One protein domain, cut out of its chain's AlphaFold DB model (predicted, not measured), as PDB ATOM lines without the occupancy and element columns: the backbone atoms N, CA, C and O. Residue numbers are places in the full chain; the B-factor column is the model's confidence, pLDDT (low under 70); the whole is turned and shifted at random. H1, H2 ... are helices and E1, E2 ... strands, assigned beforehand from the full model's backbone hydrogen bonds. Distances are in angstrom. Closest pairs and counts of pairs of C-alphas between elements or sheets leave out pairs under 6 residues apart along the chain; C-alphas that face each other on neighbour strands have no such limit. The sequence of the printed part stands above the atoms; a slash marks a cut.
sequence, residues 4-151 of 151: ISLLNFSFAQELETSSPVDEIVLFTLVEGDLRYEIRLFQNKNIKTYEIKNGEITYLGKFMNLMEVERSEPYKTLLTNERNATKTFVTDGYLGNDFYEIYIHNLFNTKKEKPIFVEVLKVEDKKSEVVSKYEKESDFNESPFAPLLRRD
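This is residues 4 to 151 of the 151 residues of an uncharacterized protein of Moheibacter sediminis (UniProt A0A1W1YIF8). What shape do these atoms make? Two strongly twisted sheets of four strands each spread like two wings from the middle, where their edge strands E1 and E5 meet near their bends. H3 and H4 cover part of one face of the first sheet, and H5 and H6 part of one face of the second. What is it made of, and how large is it? The printed part has 148 residues with six named helices and eight named strands, in the order H1 H2 E1 E2 E3 E4 H3 H4 E5 E6 E7 E8 H5 H6; both sheets are antiparallel, ordered as along the chain, and the class is mixed. It is compact, with a radius of gyration of the C-alphas of 14.8 A and spans of 37 by 36 by 36 A.

How are the sheets built? E1, residues 23 to 31, E2, 34 to 41, E3, 46 to 52, and E4, 55 to 62, form a meander, each strand the antiparallel neighbour of the one before; N 26 and O 38 at 2.9 A, N 37 and O 49 at 2.9 A, and N 50 and O 57 at 2.8 A are within hydrogen-bond range. E5, residues 86 to 94, E6, 97 to 104, E7, 116 to 123, and E8, 126 to 133, form another, with N 89 and O 101 at 2.9 A, N 102 and O 118 at 3.0 A, and N 119 and O 131 at 2.9 A. Where do they come closest? E1 bends by 64 degrees at residue 26 and E5 by 57 degrees at residue 89; their closest C-alphas, of Phe 27 and Val 89, are 4.0 A apart. Where are the helices? On the same face of the first sheet are H3, residues 65 to 68, at a height of 8.3 A, and H4, residues 74 to 81, at 8.9 A, whose closest C-alphas to E1 are Leu 77 and Leu 29, 6.4 A apart. On the same face of the second are H5, residues 136 to 140, at 8.1 A, and H6, residues 145 to 148, at 7.5 A over E5. H1, residues 4 to 7, is on neither sheet, and H2, residues 11 to 15, only grazes the first. Are the helix backbones formed? Every O i to N i+4 pair is within hydrogen-bond range in H4 and H5; H2 has 0 of 1, and 0 of 2 O i to N i+3 pairs, while H1, H3 and H6 are too short for an i+4 pair.

Where do the elements begin and end? H1 begins at C-alpha 4 (-31.235, 48.915, -33.915), and H6 ends at C-alpha 148 (-32.047, 35.218, -23.307). How long are the longer ones? From first to last C-alpha E1 measures 22.3 A, E5 22.0 A, E7 22.9 A and H4 10.2 A.

How far does it reach? The two C-alphas farthest apart, of Met 63 and Asp 124, are 40.4 A apart. Is it unbroken and sure? The printed part has no cut, and its one long link, of 11 residues, joins E6 to E7. The model's pLDDT is under 70 at residues 4 to 21 and 43.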
ATOM      1  N   ILE A   4     -32.347  48.889 -34.892       38.56
ATOM      2  CA  ILE A   4     -31.235  48.915 -33.915       38.56
ATOM      3  C   ILE A   4     -31.529  49.938 -32.794       38.56
ATOM      4  O   ILE A   4     -31.093  49.780 -31.662       38.56
ATOM      5  N   SER A   5     -32.347  50.960 -33.081       33.59
ATOM      6  CA  SER A   5     -32.846  51.906 -32.075       33.59
ATOM      7  C   SER A   5     -33.925  51.320 -31.156       33.59
ATOM      8  O   SER A   5     -34.084  51.834 -30.056       33.59
ATOM      9  N   LEU A   6     -34.664  50.291 -31.589       37.22
ATOM     10  CA  LEU A   6     -35.717  49.647 -30.790       37.22
ATOM     11  C   LEU A   6     -35.123  48.595 -29.843       37.22
ATOM     12  O   LEU A   6     -35.462  48.596 -28.663       37.22
ATOM     13  N   LEU A   7     -34.125  47.826 -30.303       43.44
ATOM     14  CA  LEU A   7     -33.340  46.923 -29.443       43.44
ATOM     15  C   LEU A   7     -32.556  47.669 -28.344       43.44
ATOM     16  O   LEU A   7     -32.343  47.128 -27.268       43.44
ATOM     17  N   ASN A   8     -32.171  48.930 -28.582       40.00
ATOM     18  CA  ASN A   8     -31.446  49.760 -27.606       40.00
ATOM     19  C   ASN A   8     -32.335  50.440 -26.543       40.00
ATOM     20  O   ASN A   8     -31.790  51.058 -25.620       40.00
ATOM     21  N   PHE A   9     -33.667  50.395 -26.667       38.22
ATOM     22  CA  PHE A   9     -34.554  51.160 -25.777       38.22
ATOM     23  C   PHE A   9     -35.743  50.378 -25.218       38.22
ATOM     24  O   PHE A   9     -36.078  50.605 -24.065       38.22
ATOM     25  N   SER A  10     -36.345  49.455 -25.971       40.25
ATOM     26  CA  SER A  10     -37.495  48.671 -25.492       40.25
ATOM     27  C   SER A  10     -37.040  47.469 -24.658       40.25
ATOM     28  O   SER A  10     -37.413  47.343 -23.492       40.25
ATOM     29  N   PHE A  11     -36.102  46.684 -25.201       43.28
ATOM     30  CA  PHE A  11     -35.696  45.401 -24.617       43.28
ATOM     31  C   PHE A  11     -35.109  45.543 -23.209       43.28
ATOM     32  O   PHE A  11     -35.430  44.787 -22.299       43.28
ATOM     33  N   ALA A  12     -34.263  46.553 -23.004       43.28
ATOM     34  CA  ALA A  12     -33.570  46.759 -21.734       43.28
ATOM     35  C   ALA A  12     -34.437  47.418 -20.651       43.28
ATOM     36  O   ALA A  12     -34.148  47.256 -19.472       43.28
ATOM     37  N   GLN A  13     -35.469  48.182 -21.025       43.38
ATOM     38  CA  GLN A  13     -36.169  49.049 -20.074       43.38
ATOM     39  C   GLN A  13     -37.288  48.316 -19.315       43.38
ATOM     40  O   GLN A  13     -37.558  48.656 -18.166       43.38
ATOM     41  N   GLU A  14     -37.893  47.280 -19.904       44.78
ATOM     42  CA  GLU A  14     -38.893  46.440 -19.219       44.78
ATOM     43  C   GLU A  14     -38.264  45.292 -18.406       44.78
ATOM     44  O   GLU A  14     -38.803  44.897 -17.368       44.78
ATOM     45  N   LEU A  15     -37.088  44.793 -18.811       47.88
ATOM     46  CA  LEU A  15     -36.413  43.667 -18.151       47.88
ATOM     47  C   LEU A  15     -35.778  44.014 -16.789       47.88
ATOM     48  O   LEU A  15     -35.587  43.105 -15.980       47.88
ATOM     49  N   GLU A  16     -35.529  45.296 -16.484       44.56
ATOM     50  CA  GLU A  16     -34.991  45.747 -15.183       44.56
ATOM     51  C   GLU A  16     -35.906  45.418 -13.986       44.56
ATOM     52  O   GLU A  16     -35.464  45.440 -12.837       44.56
ATOM     53  N   THR A  17     -37.178  45.086 -14.221       46.47
ATOM     54  CA  THR A  17     -38.180  44.987 -13.148       46.47
ATOM     55  C   THR A  17     -38.333  43.601 -12.508       46.47
ATOM     56  O   THR A  17     -39.058  43.490 -11.521       46.47
ATOM     57  N   SER A  18     -37.660  42.544 -12.997       43.81
ATOM     58  CA  SER A  18     -37.930  41.164 -12.520       43.81
ATOM     59  C   SER A  18     -36.744  40.330 -12.007       43.81
ATOM     60  O   SER A  18     -36.985  39.276 -11.425       43.81
ATOM     61  N   SER A  19     -35.490  40.763 -12.165       43.16
ATOM     62  CA  SER A  19     -34.269  40.261 -11.483       43.16
ATOM     63  C   SER A  19     -33.057  40.989 -12.076       43.16
ATOM     64  O   SER A  19     -33.112  41.306 -13.265       43.16
ATOM     65  N   PRO A  20     -31.970  41.260 -11.328       51.12
ATOM     66  CA  PRO A  20     -30.765  41.826 -11.922       51.12
ATOM     67  C   PRO A  20     -30.147  40.769 -12.841       51.12
ATOM     68  O   PRO A  20     -29.554  39.806 -12.377       51.12
ATOM     69  N   VAL A  21     -30.361  40.914 -14.144       56.47
ATOM     70  CA  VAL A  21     -29.683  40.108 -15.159       56.47
ATOM     71  C   VAL A  21     -28.444  40.875 -15.568       56.47
ATOM     72  O   VAL A  21     -28.552  42.054 -15.914       56.47
ATOM     73  N   ASP A  22     -27.279  40.239 -15.540       76.50
ATOM     74  CA  ASP A  22     -26.034  40.901 -15.920       76.50
ATOM     75  C   ASP A  22     -25.984  41.140 -17.434       76.50
ATOM     76  O   ASP A  22     -25.580  42.220 -17.884       76.50
ATOM     77  N   GLU A  23     -26.467  40.179 -18.229       88.50
ATOM     78  CA  GLU A  23     -26.382  40.212 -19.689       88.50
ATOM     79  C   GLU A  23     -27.613  39.630 -20.404       88.50
ATOM     80  O   GLU A  23     -28.189  38.624 -19.997       88.50
ATOM     81  N   ILE A  24     -27.982  40.236 -21.535       90.38
ATOM     82  CA  ILE A  24     -29.046  39.752 -22.427       90.38
ATOM     83  C   ILE A  24     -28.451  39.386 -23.785       90.38
ATOM     84  O   ILE A  24     -27.773  40.206 -24.404       90.38
ATOM     85  N   VAL A  25     -28.744  38.190 -24.289       93.69
ATOM     86  CA  VAL A  25     -28.344  37.764 -25.636       93.69
ATOM     87  C   VAL A  25     -29.139  38.517 -26.695       93.69
ATOM     88  O   VAL A  25     -30.366  38.462 -26.713       93.69
ATOM     89  N   LEU A  26     -28.443  39.193 -27.608       92.81
ATOM     90  CA  LEU A  26     -29.065  39.879 -28.741       92.81
ATOM     91  C   LEU A  26     -29.180  38.952 -29.950       92.81
ATOM     92  O   LEU A  26     -30.231  38.866 -30.579       92.81
ATOM     93  N   PHE A  27     -28.079  38.284 -30.285       94.88
ATOM     94  CA  PHE A  27     -27.999  37.268 -31.327       94.88
ATOM     95  C   PHE A  27     -26.684  36.493 -31.202       94.88
ATOM     96  O   PHE A  27     -25.742  36.942 -30.540       94.88
ATOM     97  N   THR A  28     -26.610  35.356 -31.889       96.44
ATOM     98  CA  THR A  28     -25.413  34.521 -31.956       96.44
ATOM     99  C   THR A  28     -25.023  34.293 -33.412       96.44
ATOM    100  O   THR A  28     -25.837  33.860 -34.223       96.44
ATOM    101  N   LEU A  29     -23.765  34.579 -33.745       95.81
ATOM    102  CA  LEU A  29     -23.194  34.292 -35.064       95.81
ATOM    103  C   LEU A  29     -22.534  32.914 -35.034       95.81
ATOM    104  O   LEU A  29     -21.853  32.590 -34.064       95.81
ATOM    105  N   VAL A  30     -22.712  32.113 -36.082       93.31
ATOM    106  CA  VAL A  30     -22.217  30.729 -36.123       93.31
ATOM    107  C   VAL A  30     -21.190  30.564 -37.239       93.31
ATOM    108  O   VAL A  30     -21.438  30.954 -38.379       93.31
ATOM    109  N   GLU A  31     -20.048  29.958 -36.916       92.25
ATOM    110  CA  GLU A  31     -18.991  29.607 -37.867       92.25
ATOM    111  C   GLU A  31     -18.454  28.200 -37.563       92.25
ATOM    112  O   GLU A  31     -17.641  27.999 -36.662       92.25
ATOM    113  N   GLY A  32     -18.928  27.197 -38.307       90.75
ATOM    114  CA  GLY A  32     -18.625  25.794 -38.005       90.75
ATOM    115  C   GLY A  32     -19.124  25.412 -36.608       90.75
ATOM    116  O   GLY A  32     -20.306  25.574 -36.316       90.75
ATOM    117  N   ASP A  33     -18.214  24.943 -35.753       89.75
ATOM    118  CA  ASP A  33     -18.504  24.585 -34.355       89.75
ATOM    119  C   ASP A  33     -18.336  25.767 -33.375       89.75
ATOM    120  O   ASP A  33     -18.484  25.594 -32.163       89.75
ATOM    121  N   LEU A  34     -17.990  26.960 -33.874       93.88
ATOM    122  CA  LEU A  34     -17.845  28.174 -33.071       93.88
ATOM    123  C   LEU A  34     -19.141  28.978 -33.067       93.88
ATOM    124  O   LEU A  34     -19.798  29.155 -34.098       93.88
ATOM    125  N   ARG A  35     -19.472  29.519 -31.898       96.00
ATOM    126  CA  ARG A  35     -20.575  30.462 -31.721       96.00
ATOM    127  C   ARG A  35     -20.046  31.752 -31.114       96.00
ATOM    128  O   ARG A  35     -19.347  31.721 -30.108       96.00
ATOM    129  N   TYR A  36     -20.410  32.880 -31.702       97.12
ATOM    130  CA  TYR A  36     -20.090  34.209 -31.199       97.12
ATOM    131  C   TYR A  36     -21.353  34.862 -30.657       97.12
ATOM    132  O   TYR A  36     -22.189  35.344 -31.424       97.12
ATOM    133  N   GLU A  37     -21.496  34.861 -29.337       96.50
ATOM    134  CA  GLU A  37     -22.662  35.416 -28.658       96.50
ATOM    135  C   GLU A  37     -22.458  36.915 -28.418       96.50
ATOM    136  O   GLU A  37     -21.472  37.338 -27.802       96.50
ATOM    137  N   ILE A  38     -23.389  37.724 -28.924       96.25
ATOM    138  CA  ILE A  38     -23.374  39.181 -28.791       96.25
ATOM    139  C   ILE A  38     -24.407  39.565 -27.736       96.25
ATOM    140  O   ILE A  38     -25.604  39.333 -27.916       96.25
ATOM    141  N   ARG A  39     -23.945  40.146 -26.626       94.31
ATOM    142  CA  ARG A  39     -24.762  40.397 -25.436       94.31
ATOM    143  C   ARG A  39     -24.822  41.873 -25.076       94.31
ATOM    144  O   ARG A  39     -23.818  42.580 -25.152       94.31
ATOM    145  N   LEU A  40     -25.988  42.328 -24.637       91.06
ATOM    146  CA  LEU A  40     -26.195  43.637 -24.030       91.06
ATOM    147  C   LEU A  40     -25.941  43.541 -22.521       91.06
ATOM    148  O   LEU A  40     -26.604  42.768 -21.838       91.06
ATOM    149  N   PHE A  41     -25.003  44.333 -22.007       86.31
ATOM    150  CA  PHE A  41     -24.729  44.459 -20.572       86.31
ATOM    151  C   PHE A  41     -25.530  45.630 -19.985       86.31
ATOM    152  O   PHE A  41     -25.718  46.633 -20.673       86.31
ATOM    153  N   GLN A  42     -25.937  45.546 -18.713       74.38
ATOM    154  CA  GLN A  42     -26.794  46.522 -17.999       74.38
ATOM    155  C   GLN A  42     -26.506  48.012 -18.303       74.38
ATOM    156  O   GLN A  42     -27.415  48.818 -18.474       74.38
ATOM    157  N   ASN A  43     -25.237  48.405 -18.449       67.25
ATOM    158  CA  ASN A  43     -24.830  49.783 -18.777       67.25
ATOM    159  C   ASN A  43     -24.882  50.136 -20.284       67.25
ATOM    160  O   ASN A  43     -24.207  51.070 -20.722       67.25
ATOM    161  N   LYS A  44     -25.649  49.371 -21.068       75.00
ATOM    162  CA  LYS A  44     -25.846  49.476 -22.522       75.00
ATOM    163  C   LYS A  44     -24.609  49.235 -23.389       75.00
ATOM    164  O   LYS A  44     -24.657  49.474 -24.594       75.00
ATOM    165  N   ASN A  45     -23.509  48.752 -22.812       88.62
ATOM    166  CA  ASN A  45     -22.375  48.295 -23.610       88.62
ATOM    167  C   ASN A  45     -22.650  46.904 -24.182       88.62
ATOM    168  O   ASN A  45     -23.408  46.120 -23.612       88.62
ATOM    169  N   ILE A  46     -21.976  46.584 -25.281       93.62
ATOM    170  CA  ILE A  46     -22.029  45.261 -25.892       93.62
ATOM    171  C   ILE A  46     -20.819  44.460 -25.430       93.62
ATOM    172  O   ILE A  46     -19.694  44.955 -25.468       93.62
ATOM    173  N   LYS A  47     -21.036  43.223 -25.000       94.88
ATOM    174  CA  LYS A  47     -19.971  42.252 -24.747       94.88
ATOM    175  C   LYS A  47     -20.098  41.099 -25.725       94.88
ATOM    176  O   LYS A  47     -21.200  40.733 -26.127       94.88
ATOM    177  N   THR A  48     -18.962  40.541 -26.109       96.62
ATOM    178  CA  THR A  48     -18.899  39.448 -27.075       96.62
ATOM    179  C   THR A  48     -18.170  38.263 -26.477       96.62
ATOM    180  O   THR A  48     -17.127  38.432 -25.839       96.62
ATOM    181  N   TYR A  49     -18.699  37.072 -26.723       96.94
ATOM    182  CA  TYR A  49     -18.163  35.823 -26.200       96.94
ATOM    183  C   TYR A  49     -18.007  34.808 -27.329       96.94
ATOM    184  O   TYR A  49     -18.859  34.741 -28.209       96.94
ATOM    185  N   GLU A  50     -16.935  34.025 -27.297       96.69
ATOM    186  CA  GLU A  50     -16.821  32.792 -28.075       96.69
ATOM    187  C   GLU A  50     -17.345  31.631 -27.236       96.69
ATOM    188  O   GLU A  50     -17.031  31.535 -26.050       96.69
ATOM    189  N   ILE A  51     -18.115  30.745 -27.854       95.75
ATOM    190  CA  ILE A  51     -18.571  29.497 -27.258       95.75
ATOM    191  C   ILE A  51     -18.094  28.355 -28.141       95.75
ATOM    192  O   ILE A  51     -18.443  28.279 -29.324       95.75
ATOM    193  N   LYS A  52     -17.306  27.459 -27.548       94.62
ATOM    194  CA  LYS A  52     -16.748  26.280 -28.210       94.62
ATOM    195  C   LYS A  52     -16.749  25.111 -27.240       94.62
ATOM    196  O   LYS A  52     -16.202  25.218 -26.151       94.62
ATOM    197  N   ASN A  53     -17.348  23.985 -27.628       90.00
ATOM    198  CA  ASN A  53     -17.435  22.784 -26.782       90.00
ATOM    199  C   ASN A  53     -18.013  23.053 -25.373       90.00
ATOM    200  O   ASN A  53     -17.630  22.400 -24.408       90.00
ATOM    201  N   GLY A  54     -18.919  24.029 -25.253       86.06
ATOM    202  CA  GLY A  54     -19.511  24.448 -23.977       86.06
ATOM    203  C   GLY A  54     -18.651  25.404 -23.142       86.06
ATOM    204  O   GLY A  54     -19.143  25.937 -22.154       86.06
ATOM    205  N   GLU A  55     -17.405  25.673 -23.536       92.69
ATOM    206  CA  GLU A  55     -16.566  26.683 -22.890       92.69
ATOM    207  C   GLU A  55     -16.897  28.074 -23.428       92.69
ATOM    208  O   GLU A  55     -17.021  28.260 -24.640       92.69
ATOM    209  N   ILE A  56     -17.019  29.047 -22.523       94.88
ATOM    210  CA  ILE A  56     -17.330  30.441 -22.843       94.88
ATOM    211  C   ILE A  56     -16.073  31.287 -22.618       94.88
ATOM    212  O   ILE A  56     -15.578  31.388 -21.497       94.88
ATOM    213  N   THR A  57     -15.584  31.934 -23.674       96.50
ATOM    214  CA  THR A  57     -14.428  32.838 -23.627       96.50
ATOM    215  C   THR A  57     -14.868  34.268 -23.902       96.50
ATOM    216  O   THR A  57     -15.442  34.561 -24.948       96.50
ATOM    217  N   TYR A  58     -14.579  35.186 -22.982       95.56
ATOM    218  CA  TYR A  58     -14.813  36.612 -23.195       95.56
ATOM    219  C   TYR A  58     -13.837  37.179 -24.236       95.56
ATOM    220  O   TYR A  58     -12.624  37.060 -24.078       95.56
ATOM    221  N   LEU A  59     -14.368  37.817 -25.283       95.50
ATOM    222  CA  LEU A  59     -13.569  38.344 -26.396       95.50
ATOM    223  C   LEU A  59     -13.380  39.859 -26.348       95.50
ATOM    224  O   LEU A  59     -12.406  40.377 -26.890       95.50
ATOM    225  N   GLY A  60     -14.307  40.590 -25.726       94.06
ATOM    226  CA  GLY A  60     -14.207  42.040 -25.679       94.06
ATOM    227  C   GLY A  60     -15.504  42.759 -25.352       94.06
ATOM    228  O   GLY A  60     -16.572  42.170 -25.170       94.06
ATOM    229  N   LYS A  61     -15.375  44.080 -25.233       94.88
ATOM    230  CA  LYS A  61     -16.463  45.015 -24.962       94.88
ATOM    231  C   LYS A  61     -16.421  46.134 -25.988       94.88
ATOM    232  O   LYS A  61     -15.363  46.691 -26.261       94.88
ATOM    233  N   PHE A  62     -17.600  46.493 -26.461       93.06
ATOM    234  CA  PHE A  62     -17.852  47.555 -27.416       93.06
ATOM    235  C   PHE A  62     -18.858  48.536 -26.824       93.06
ATOM    236  O   PHE A  62     -19.709  48.163 -26.011       93.06
ATOM    237  N   MET A  63     -18.786  49.796 -27.241       89.94
ATOM    238  CA  MET A  63     -19.716  50.815 -26.747       89.94
ATOM    239  C   MET A  63     -21.120  50.641 -27.328       89.94
ATOM    240  O   MET A  63     -22.097  51.097 -26.741       89.94
ATOM    241  N   ASN A  64     -21.229  50.034 -28.511       88.00
ATOM    242  CA  ASN A  64     -22.484  49.841 -29.230       88.00
ATOM    243  C   ASN A  64     -22.328  48.775 -30.332       88.00
ATOM    244  O   ASN A  64     -21.220  48.366 -30.677       88.00
ATOM    245  N   LEU A  65     -23.450  48.365 -30.930       89.38
ATOM    246  CA  LEU A  65     -23.467  47.374 -32.012       89.38
ATOM    247  C   LEU A  65     -22.727  47.821 -33.282       89.38
ATOM    248  O   LEU A  65     -22.193  46.977 -33.991       89.38
ATOM    249  N   MET A  66     -22.640  49.124 -33.574       89.69
ATOM    250  CA  MET A  66     -21.955  49.606 -34.782       89.69
ATOM    251  C   MET A  66     -20.458  49.285 -34.756       89.69
ATOM    252  O   MET A  66     -19.862  49.046 -35.806       89.69
ATOM    253  N   GLU A  67     -19.844  49.278 -33.574       92.62
ATOM    254  CA  GLU A  67     -18.447  48.870 -33.412       92.62
ATOM    255  C   GLU A  67     -18.267  47.367 -33.650       92.62
ATOM    256  O   GLU A  67     -17.321  46.975 -34.334       92.62
ATOM    257  N   VAL A  68     -19.210  46.541 -33.182       92.88
ATOM    258  CA  VAL A  68     -19.237  45.099 -33.475       92.88
ATOM    259  C   VAL A  68     -19.335  44.870 -34.985       92.88
ATOM    260  O   VAL A  68     -18.502  44.171 -35.550       92.88
ATOM    261  N   GLU A  69     -20.267  45.539 -35.675       91.06
ATOM    262  CA  GLU A  69     -20.458  45.413 -37.133       91.06
ATOM    263  C   GLU A  69     -19.226  45.813 -37.970       91.06
ATOM    264  O   GLU A  69     -19.150  45.494 -39.161       91.06
ATOM    265  N   ARG A  70     -18.277  46.548 -37.383       92.50
ATOM    266  CA  ARG A  70     -17.054  47.027 -38.046       92.50
ATOM    267  C   ARG A  70     -15.806  46.233 -37.670       92.50
ATOM    268  O   ARG A  70     -14.763  46.471 -38.277       92.50
ATOM    269  N   SER A  71     -15.913  45.314 -36.715       93.50
ATOM    270  CA  SER A  71     -14.788  44.555 -36.170       93.50
ATOM    271  C   SER A  71     -14.813  43.116 -36.682       93.50
ATOM    272  O   SER A  71     -15.868  42.487 -36.722       93.50
ATOM    273  N   GLU A  72     -13.660  42.582 -37.085       91.00
ATOM    274  CA  GLU A  72     -13.545  41.157 -37.425       91.00
ATOM    275  C   GLU A  72     -13.455  40.304 -36.145       91.00
ATOM    276  O   GLU A  72     -12.888  40.772 -35.155       91.00
ATOM    277  N   PRO A  73     -14.000  39.071 -36.143       91.44
ATOM    278  CA  PRO A  73     -14.633  38.379 -37.280       91.44
ATOM    279  C   PRO A  73     -16.112  38.750 -37.512       91.44
ATOM    280  O   PRO A  73     -16.718  38.347 -38.507       91.44
ATOM    281  N   TYR A  74     -16.721  39.523 -36.608       94.06
ATOM    282  CA  TYR A  74     -18.167  39.777 -36.599       94.06
ATOM    283  C   TYR A  74     -18.673  40.430 -37.881       94.06
ATOM    284  O   TYR A  74     -19.733  40.063 -38.375       94.06
ATOM    285  N   LYS A  75     -17.918  41.373 -38.447       92.38
ATOM    286  CA  LYS A  75     -18.257  42.037 -39.711       92.38
ATOM    287  C   LYS A  75     -18.483  41.035 -40.849       92.38
ATOM    288  O   LYS A  75     -19.473  41.151 -41.581       92.38
ATOM    289  N   THR A  76     -17.579  40.068 -41.006       91.38
ATOM    290  CA  THR A  76     -17.693  39.030 -42.039       91.38
ATOM    291  C   THR A  76     -18.914  38.149 -41.787       91.38
ATOM    292  O   THR A  76     -19.752  37.985 -42.673       91.38
ATOM    293  N   LEU A  77     -19.087  37.674 -40.553       92.44
ATOM    294  CA  LEU A  77     -20.208  36.809 -40.177       92.44
ATOM    295  C   LEU A  77     -21.572  37.509 -40.311       92.44
ATOM    296  O   LEU A  77     -22.516  36.951 -40.867       92.44
ATOM    297  N   LEU A  78     -21.667  38.775 -39.909       91.12
ATOM    298  CA  LEU A  78     -22.876  39.589 -40.055       91.12
ATOM    299  C   LEU A  78     -23.235  39.861 -41.514       91.12
ATOM    300  O   LEU A  78     -24.407  40.041 -41.845       91.12
ATOM    301  N   THR A  79     -22.248  39.896 -42.407       87.69
ATOM    302  CA  THR A  79     -22.515  40.027 -43.843       87.69
ATOM    303  C   THR A  79     -23.270  38.807 -44.373       87.69
ATOM    304  O   THR A  79     -24.176  38.973 -45.193       87.69
ATOM    305  N   ASN A  80     -22.974  37.614 -43.854       84.12
ATOM    306  CA  ASN A  80     -23.721  36.398 -44.177       84.12
ATOM    307  C   ASN A  80     -25.138  36.453 -43.581       84.12
ATOM    308  O   ASN A  80     -26.117  36.232 -44.298       84.12
ATOM    309  N   GLU A  81     -25.259  36.861 -42.314       86.44
ATOM    310  CA  GLU A  81     -26.547  36.980 -41.612       86.44
ATOM    311  C   GLU A  81     -27.502  38.017 -42.218       86.44
ATOM    312  O   GLU A  81     -28.718  37.848 -42.174       86.44
ATOM    313  N   ARG A  82     -26.997  39.083 -42.850       84.50
ATOM    314  CA  ARG A  82     -27.847  40.103 -43.505       84.50
ATOM    315  C   ARG A  82     -28.738  39.545 -44.614       84.50
ATOM    316  O   ARG A  82     -29.752  40.164 -44.938       84.50
ATOM    317  N   ASN A  83     -28.368  38.404 -45.189       80.25
ATOM    318  CA  ASN A  83     -29.160  37.713 -46.203       80.25
ATOM    319  C   ASN A  83     -30.006  36.569 -45.618       80.25
ATOM    320  O   ASN A  83     -30.821  35.990 -46.337       80.25
ATOM    321  N   ALA A  84     -29.831  36.241 -44.334       84.31
ATOM    322  CA  ALA A  84     -30.579  35.187 -43.670       84.31
ATOM    323  C   ALA A  84     -32.026  35.629 -43.409       84.31
ATOM    324  O   ALA A  84     -32.316  36.766 -43.034       84.31
ATOM    325  N   THR A  85     -32.970  34.706 -43.594       88.44
ATOM    326  CA  THR A  85     -34.376  34.941 -43.233       88.44
ATOM    327  C   THR A  85     -34.615  34.781 -41.734       88.44
ATOM    328  O   THR A  85     -35.599  35.303 -41.215       88.44
ATOM    329  N   LYS A  86     -33.719  34.064 -41.054       91.56
ATOM    330  CA  LYS A  86     -33.831  33.637 -39.664       91.56
ATOM    331  C   LYS A  86     -32.442  33.687 -39.029       91.56
ATOM    332  O   LYS A  86     -31.546  33.006 -39.515       91.56
ATOM    333  N   THR A  87     -32.294  34.471 -37.967       94.12
ATOM    334  CA  THR A  87     -31.048  34.608 -37.203       94.12
ATOM    335  C   THR A  87     -31.182  33.864 -35.885       94.12
ATOM    336  O   THR A  87     -32.192  33.996 -35.190       94.12
ATOM    337  N   PHE A  88     -30.167  33.074 -35.550       95.69
ATOM    338  CA  PHE A  88     -30.089  32.357 -34.284       95.69
ATOM    339  C   PHE A  88     -29.787  33.317 -33.128       95.69
ATOM    340  O   PHE A  88     -28.926  34.192 -33.242       95.69
ATOM    341  N   VAL A  89     -30.506  33.168 -32.014       95.88
ATOM    342  CA  VAL A  89     -30.292  33.990 -30.818       95.88
ATOM    343  C   VAL A  89     -29.591  33.189 -29.743       95.88
ATOM    344  O   VAL A  89     -28.472  33.523 -29.367       95.88
ATOM    345  N   THR A  90     -30.240  32.138 -29.258       95.94
ATOM    346  CA  THR A  90     -29.743  31.304 -28.166       95.94
ATOM    347  C   THR A  90     -30.468  29.970 -28.164       95.94
ATOM    348  O   THR A  90     -31.537  29.828 -28.759       95.94
ATOM    349  N   ASP A  91     -29.912  29.020 -27.430       95.69
ATOM    350  CA  ASP A  91     -30.573  27.785 -27.055       95.69
ATOM    351  C   ASP A  91     -30.410  27.517 -25.555       95.69
ATOM    352  O   ASP A  91     -29.673  28.230 -24.867       95.69
ATOM    353  N   GLY A  92     -31.166  26.556 -25.035       94.94
ATOM    354  CA  GLY A  92     -31.050  26.132 -23.646       94.94
ATOM    355  C   GLY A  92     -32.219  25.281 -23.165       94.94
ATOM    356  O   GLY A  92     -33.234  25.120 -23.843       94.94
ATOM    357  N   TYR A  93     -32.057  24.732 -21.962       95.31
ATOM    358  CA  TYR A  93     -33.075  23.918 -21.309       95.31
ATOM    359  C   TYR A  93     -34.055  24.776 -20.504       95.31
ATOM    360  O   TYR A  93     -33.642  25.639 -19.730       95.31
ATOM    361  N   LEU A  94     -35.349  24.473 -20.623       94.44
ATOM    362  CA  LEU A  94     -36.380  24.891 -19.669       94.44
ATOM    363  C   LEU A  94     -37.068  23.638 -19.131       94.44
ATOM    364  O   LEU A  94     -37.769  22.929 -19.852       94.44
ATOM    365  N   GLY A  95     -36.843  23.340 -17.851       92.81
ATOM    366  CA  GLY A  95     -37.221  22.044 -17.296       92.81
ATOM    367  C   GLY A  95     -36.428  20.918 -17.966       92.81
ATOM    368  O   GLY A  95     -35.201  20.929 -17.928       92.81
ATOM    369  N   ASN A  96     -37.130  19.963 -18.579       94.25
ATOM    370  CA  ASN A  96     -36.518  18.811 -19.259       94.25
ATOM    371  C   ASN A  96     -36.396  18.993 -20.778       94.25
ATOM    372  O   ASN A  96     -35.810  18.144 -21.448       94.25
ATOM    373  N   ASP A  97     -36.948  20.079 -21.312       96.75
ATOM    374  CA  ASP A  97     -37.063  20.307 -22.744       96.75
ATOM    375  C   ASP A  97     -35.988  21.296 -23.209       96.75
ATOM    376  O   ASP A  97     -35.697  22.282 -22.527       96.75
ATOM    377  N   PHE A  98     -35.393  21.031 -24.376       96.88
ATOM    378  CA  PHE A  98     -34.411  21.914 -25.003       96.88
ATOM    379  C   PHE A  98     -35.071  22.773 -26.075       96.88
ATOM    380  O   PHE A  98     -35.818  22.267 -26.919       96.88
ATOM    381  N   TYR A  99     -34.761  24.066 -26.066       97.75
ATOM    382  CA  TYR A  99     -35.347  25.032 -26.981       97.75
ATOM    383  C   TYR A  99     -34.285  25.847 -27.699       97.75
ATOM    384  O   TYR A  99     -33.240  26.163 -27.139       97.75
ATOM    385  N   GLU A 100     -34.609  26.253 -28.919       97.69
ATOM    386  CA  GLU A 100     -33.845  27.211 -29.706       97.69
ATOM    387  C   GLU A 100     -34.707  28.439 -30.002       97.69
ATOM    388  O   GLU A 100     -35.886  28.331 -30.358       97.69
ATOM    389  N   ILE A 101     -34.102  29.618 -29.891       97.56
ATOM    390  CA  ILE A 101     -34.744  30.905 -30.137       97.56
ATOM    391  C   ILE A 101     -34.122  31.543 -31.365       97.56
ATOM    392  O   ILE A 101     -32.900  31.659 -31.492       97.56
ATOM    393  N   TYR A 102     -34.991  32.020 -32.248       96.75
ATOM    394  CA  TYR A 102     -34.596  32.713 -33.459       96.75
ATOM    395  C   TYR A 102     -35.409  33.981 -33.666       96.75
ATOM    396  O   TYR A 102     -36.591  34.034 -33.331       96.75
ATOM    397  N   ILE A 103     -34.796  34.973 -34.311       94.19
ATOM    398  CA  ILE A 103     -35.485  36.177 -34.777       94.19
ATOM    399  C   ILE A 103     -35.486  36.184 -36.301       94.19
ATOM    400  O   ILE A 103     -34.444  36.102 -36.956       94.19
ATOM    401  N   HIS A 104     -36.674  36.301 -36.882       93.00
ATOM    402  CA  HIS A 104     -36.838  36.403 -38.326       93.00
ATOM    403  C   HIS A 104     -36.614  37.836 -38.797       93.00
ATOM    404  O   HIS A 104     -37.079  38.790 -38.177       93.00
ATOM    405  N   ASN A 105     -35.925  37.982 -39.930       88.38
ATOM    406  CA  ASN A 105     -35.664  39.266 -40.592       88.38
ATOM    407  C   ASN A 105     -34.919  40.312 -39.733       88.38
ATOM    408  O   ASN A 105     -34.995  41.503 -40.045       88.38
ATOM    409  N   LEU A 106     -34.177  39.891 -38.697       87.44
ATOM    410  CA  LEU A 106     -33.491  40.779 -37.746       87.44
ATOM    411  C   LEU A 106     -32.635  41.853 -38.439       87.44
ATOM    412  O   LEU A 106     -32.714  43.038 -38.114       87.44
ATOM    413  N   PHE A 107     -31.851  41.444 -39.438       84.81
ATOM    414  CA  PHE A 107     -30.935  42.320 -40.171       84.81
ATOM    415  C   PHE A 107     -31.501  42.846 -41.498       84.81
ATOM    416  O   PHE A 107     -30.776  43.467 -42.282       84.81
ATOM    417  N   ASN A 108     -32.794  42.635 -41.771       80.50
ATOM    418  CA  ASN A 108     -33.415  43.089 -43.012       80.50
ATOM    419  C   ASN A 108     -33.566  44.620 -43.014       80.50
ATOM    420  O   ASN A 108     -34.479  45.202 -42.426       80.50
ATOM    421  N   THR A 109     -32.672  45.290 -43.739       70.75
ATOM    422  CA  THR A 109     -32.620  46.757 -43.813       70.75
ATOM    423  C   THR A 109     -33.782  47.377 -44.589       70.75
ATOM    424  O   THR A 109     -34.110  48.542 -44.346       70.75
ATOM    425  N   LYS A 110     -34.426  46.612 -45.481       77.50
ATOM    426  CA  LYS A 110     -35.537  47.081 -46.322       77.50
ATOM    427  C   LYS A 110     -36.881  47.086 -45.593       77.50
ATOM    428  O   LYS A 110     -37.803  47.748 -46.052       77.50
ATOM    429  N   LYS A 111     -36.985  46.393 -44.447       70.00
ATOM    430  CA  LYS A 111     -38.212  46.268 -43.633       70.00
ATOM    431  C   LYS A 111     -39.442  45.767 -44.407       70.00
ATOM    432  O   LYS A 111     -40.573  46.059 -44.037       70.00
ATOM    433  N   GLU A 112     -39.229  45.012 -45.479       78.81
ATOM    434  CA  GLU A 112     -40.313  44.476 -46.315       78.81
ATOM    435  C   GLU A 112     -41.077  43.335 -45.626       78.81
ATOM    436  O   GLU A 112     -42.185  42.994 -46.029       78.81
ATOM    437  N   LYS A 113     -40.473  42.726 -44.600       82.44
ATOM    438  CA  LYS A 113     -41.014  41.582 -43.865       82.44
ATOM    439  C   LYS A 113     -41.089  41.901 -42.370       82.44
ATOM    440  O   LYS A 113     -40.190  42.588 -41.872       82.44
ATOM    441  N   PRO A 114     -42.114  41.404 -41.655       85.44
ATOM    442  CA  PRO A 114     -42.219  41.591 -40.214       85.44
ATOM    443  C   PRO A 114     -41.073  40.880 -39.482       85.44
ATOM    444  O   PRO A 114     -40.613  39.815 -39.906       85.44
ATOM    445  N   ILE A 115     -40.624  41.481 -38.382       88.56
ATOM    446  CA  ILE A 115     -39.698  40.863 -37.430       88.56
ATOM    447  C   ILE A 115     -40.546  40.145 -36.384       88.56
ATOM    448  O   ILE A 115     -41.496  40.728 -35.871       88.56
ATOM    449  N   PHE A 116     -40.216  38.894 -36.089       91.19
ATOM    450  CA  PHE A 116     -40.888  38.107 -35.057       91.19
ATOM    451  C   PHE A 116     -39.924  37.075 -34.470       91.19
ATOM    452  O   PHE A 116     -38.967  36.657 -35.133       91.19
ATOM    453  N   VAL A 117     -40.189  36.663 -33.234       94.62
ATOM    454  CA  VAL A 117     -39.464  35.589 -32.551       94.62
ATOM    455  C   VAL A 117     -40.124  34.255 -32.880       94.62
ATOM    456  O   VAL A 117     -41.348  34.141 -32.861       94.62
ATOM    457  N   GLU A 118     -39.323  33.238 -33.167       97.00
ATOM    458  CA  GLU A 118     -39.761  31.854 -33.324       97.00
ATOM    459  C   GLU A 118     -39.017  30.980 -32.314       97.00
ATOM    460  O   GLU A 118     -37.787  31.010 -32.252       97.00
ATOM    461  N   VAL A 119     -39.775  30.207 -31.537       97.81
ATOM    462  CA  VAL A 119     -39.242  29.261 -30.554       97.81
ATOM    463  C   VAL A 119     -39.451  27.851 -31.075       97.81
ATOM    464  O   VAL A 119     -40.566  27.472 -31.454       97.81
ATOM    465  N   LEU A 120     -38.369  27.083 -31.094       98.06
ATOM    466  CA  LEU A 120     -38.367  25.700 -31.528       98.06
ATOM    467  C   LEU A 120     -38.051  24.811 -30.339       98.06
ATOM    468  O   LEU A 120     -37.128  25.106 -29.590       98.06
ATOM    469  N   LYS A 121     -38.795  23.721 -30.190       97.81
ATOM    470  CA  LYS A 121     -38.439  22.628 -29.290       97.81
ATOM    471  C   LYS A 121     -37.619  21.606 -30.070       97.81
ATOM    472  O   LYS A 121     -37.996  21.265 -31.194       97.81
ATOM    473  N   VAL A 122     -36.509  21.143 -29.499       96.25
ATOM    474  CA  VAL A 122     -35.616  20.163 -30.129       96.25
ATOM    475  C   VAL A 122     -35.650  18.854 -29.347       96.25
ATOM    476  O   VAL A 122     -35.225  18.797 -28.196       96.25
ATOM    477  N   GLU A 123     -36.111  17.790 -29.998       93.44
ATOM    478  CA  GLU A 123     -36.146  16.427 -29.461       93.44
ATOM    479  C   GLU A 123     -35.704  15.438 -30.544       93.44
ATOM    480  O   GLU A 123     -36.128  15.533 -31.695       93.44
ATOM    481  N   ASP A 124     -34.830  14.487 -30.200       85.38
ATOM    482  CA  ASP A 124     -34.400  13.404 -31.099       85.38
ATOM    483  C   ASP A 124     -33.970  13.868 -32.508       85.38
ATOM    484  O   ASP A 124     -34.279  13.240 -33.526       85.38
ATOM    485  N   LYS A 125     -33.226  14.985 -32.570       83.50
ATOM    486  CA  LYS A 125     -32.751  15.640 -33.811       83.50
ATOM    487  C   LYS A 125     -33.864  16.194 -34.711       83.50
ATOM    488  O   LYS A 125     -33.606  16.522 -35.869       83.50
ATOM    489  N   LYS A 126     -35.090  16.302 -34.205       91.62
ATOM    490  CA  LYS A 126     -36.193  17.016 -34.846       91.62
ATOM    491  C   LYS A 126     -36.438  18.318 -34.104       91.62
ATOM    492  O   LYS A 126     -36.335  18.378 -32.885       91.62
ATOM    493  N   SER A 127     -36.776  19.348 -34.864       93.62
ATOM    494  CA  SER A 127     -37.151  20.653 -34.336       93.62
ATOM    495  C   SER A 127     -38.590  20.957 -34.734       93.62
ATOM    496  O   SER A 127     -38.911  20.921 -35.926       93.62
ATOM    497  N   GLU A 128     -39.442  21.286 -33.771       96.75
ATOM    498  CA  GLU A 128     -40.815  21.729 -34.015       96.75
ATOM    499  C   GLU A 128     -41.020  23.158 -33.525       96.75
ATOM    500  O   GLU A 128     -40.479  23.559 -32.498       96.75
ATOM    501  N   VAL A 129     -41.799  23.949 -34.264       97.12
ATOM    502  CA  VAL A 129     -42.141  25.304 -33.826       97.12
ATOM    503  C   VAL A 129     -43.228  25.212 -32.763       97.12
ATOM    504  O   VAL A 129     -44.339  24.783 -33.063       97.12
ATOM    505  N   VAL A 130     -42.921  25.668 -31.550       97.50
ATOM    506  CA  VAL A 130     -43.858  25.636 -30.417       97.50
ATOM    507  C   VAL A 130     -44.481  26.993 -30.126       97.50
ATOM    508  O   VAL A 130     -45.550  27.065 -29.525       97.50
ATOM    509  N   SER A 131     -43.844  28.092 -30.541       96.75
ATOM    510  CA  SER A 131     -44.379  29.443 -30.345       96.75
ATOM    511  C   SER A 131     -43.809  30.444 -31.348       96.75
ATOM    512  O   SER A 131     -42.688  30.295 -31.840       96.75
ATOM    513  N   LYS A 132     -44.600  31.483 -31.639       96.81
ATOM    514  CA  LYS A 132     -44.203  32.649 -32.435       96.81
ATOM    515  C   LYS A 132     -44.703  33.919 -31.764       96.81
ATOM    516  O   LYS A 132     -45.859  33.964 -31.353       96.81
ATOM    517  N   TYR A 133     -43.857  34.940 -31.711       92.19
ATOM    518  CA  TYR A 133     -44.171  36.217 -31.076       92.19
ATOM    519  C   TYR A 133     -43.871  37.360 -32.038       92.19
ATOM    520  O   TYR A 133     -42.717  37.617 -32.375       92.19
ATOM    521  N   GLU A 134     -44.917  38.044 -32.499       90.44
ATOM    522  CA  GLU A 134     -44.784  39.222 -33.370       90.44
ATOM    523  C   GLU A 134     -44.455  40.493 -32.582       90.44
ATOM    524  O   GLU A 134     -43.937  41.459 -33.142       90.44
ATOM    525  N   LYS A 135     -44.755  40.496 -31.279       84.75
ATOM    526  CA  LYS A 135     -44.471  41.597 -30.365       84.75
ATOM    527  C   LYS A 135     -43.433  41.183 -29.339       84.75
ATOM    528  O   LYS A 135     -43.439  40.063 -28.838       84.75
ATOM    529  N   GLU A 136     -42.581  42.139 -29.007       80.50
ATOM    530  CA  GLU A 136     -41.532  41.987 -28.004       80.50
ATOM    531  C   GLU A 136     -42.103  41.759 -26.599       80.50
ATOM    532  O   GLU A 136     -41.671  40.833 -25.920       80.50
ATOM    533  N   SER A 137     -43.123  42.530 -26.203       82.25
ATOM    534  CA  SER A 137     -43.815  42.389 -24.912       82.25
ATOM    535  C   SER A 137     -44.316  40.964 -24.682       82.25
ATOM    536  O   SER A 137     -44.070  40.367 -23.639       82.25
ATOM    537  N   ASP A 138     -44.944  40.383 -25.705       85.19
ATOM    538  CA  ASP A 138     -45.545  39.051 -25.630       85.19
ATOM    539  C   ASP A 138     -44.464  37.971 -25.457       85.19
ATOM    540  O   ASP A 138     -44.677  36.970 -24.773       85.19
ATOM    541  N   PHE A 139     -43.286  38.174 -26.062       90.38
ATOM    542  CA  PHE A 139     -42.137  37.302 -25.837       90.38
ATOM    543  C   PHE A 139     -41.543  37.499 -24.436       90.38
ATOM    544  O   PHE A 139     -41.236  36.508 -23.776       90.38
ATOM    545  N   ASN A 140     -41.401  38.740 -23.965       83.00
ATOM    546  CA  ASN A 140     -40.821  39.055 -22.655       83.00
ATOM    547  C   ASN A 140     -41.648  38.492 -21.487       83.00
ATOM    548  O   ASN A 140     -41.080  38.111 -20.464       83.00
ATOM    549  N   GLU A 141     -42.967  38.397 -21.653       86.69
ATOM    550  CA  GLU A 141     -43.886  37.768 -20.696       86.69
ATOM    551  C   GLU A 141     -43.965  36.236 -20.847       86.69
ATOM    552  O   GLU A 141     -44.608  35.553 -20.046       86.69
ATOM    553  N   SER A 142     -43.318  35.670 -21.870       90.00
ATOM    554  CA  SER A 142     -43.374  34.237 -22.147       90.00
ATOM    555  C   SER A 142     -42.466  33.411 -21.223       90.00
ATOM    556  O   SER A 142     -41.449  33.908 -20.726       90.00
ATOM    557  N   PRO A 143     -42.731  32.097 -21.083       94.81
ATOM    558  CA  PRO A 143     -41.833  31.178 -20.382       94.81
ATOM    559  C   PRO A 143     -40.429  31.072 -20.996       94.81
ATOM    560  O   PRO A 143     -39.535  30.528 -20.354       94.81
ATOM    561  N   PHE A 144     -40.227  31.566 -22.225       94.62
ATOM    562  CA  PHE A 144     -38.971  31.454 -22.969       94.62
ATOM    563  C   PHE A 144     -38.040  32.654 -22.788       94.62
ATOM    564  O   PHE A 144     -36.845  32.532 -23.055       94.62
ATOM    565  N   ALA A 145     -38.544  33.793 -22.298       90.12
ATOM    566  CA  ALA A 145     -37.732  34.985 -22.048       90.12
ATOM    567  C   ALA A 145     -36.485  34.732 -21.176       90.12
ATOM    568  O   ALA A 145     -35.434  35.309 -21.475       90.12
ATOM    569  N   PRO A 146     -36.524  33.855 -20.147       90.88
ATOM    570  CA  PRO A 146     -35.340  33.534 -19.354       90.88
ATOM    571  C   PRO A 146     -34.163  32.973 -20.158       90.88
ATOM    572  O   PRO A 146     -33.023  33.181 -19.759       90.88
ATOM    573  N   LEU A 147     -34.393  32.330 -21.309       92.69
ATOM    574  CA  LEU A 147     -33.311  31.775 -22.134       92.69
ATOM    575  C   LEU A 147     -32.399  32.849 -22.740       92.69
ATOM    576  O   LEU A 147     -31.256  32.551 -23.079       92.69
ATOM    577  N   LEU A 148     -32.872  34.096 -22.854       91.81
ATOM    578  CA  LEU A 148     -32.047  35.218 -23.307       91.81
ATOM    579  C   LEU A 148     -31.146  35.789 -22.208       91.81
ATOM    580  O   LEU A 148     -30.314  36.643 -22.499       91.81
ATOM    581  N   ARG A 149     -31.332  35.388 -20.949       89.00
ATOM    582  CA  ARG A 149     -30.635  35.968 -19.800       89.00
ATOM    583  C   ARG A 149     -29.341  35.197 -19.527       89.00
ATOM    584  O   ARG A 149     -29.264  33.987 -19.761       89.00
ATOM    585  N   ARG A 150     -28.313  35.912 -19.079       87.75
ATOM    586  CA  ARG A 150     -27.020  35.371 -18.653       87.75
ATOM    587  C   ARG A 150     -26.617  36.028 -17.338       87.75
ATOM    588  O   ARG A 150     -26.768  37.245 -17.193       87.75
ATOM    589  N   ASP A 151     -26.118  35.189 -16.441       76.75
ATOM    590  CA  ASP A 151     -25.474  35.573 -15.185       76.75
ATOM    591  C   ASP A 151     -23.962  35.766 -15.393       76.75
ATOM    592  O   ASP A 151     -23.401  35.141 -16.331       76.75
TER     593      ASP A 151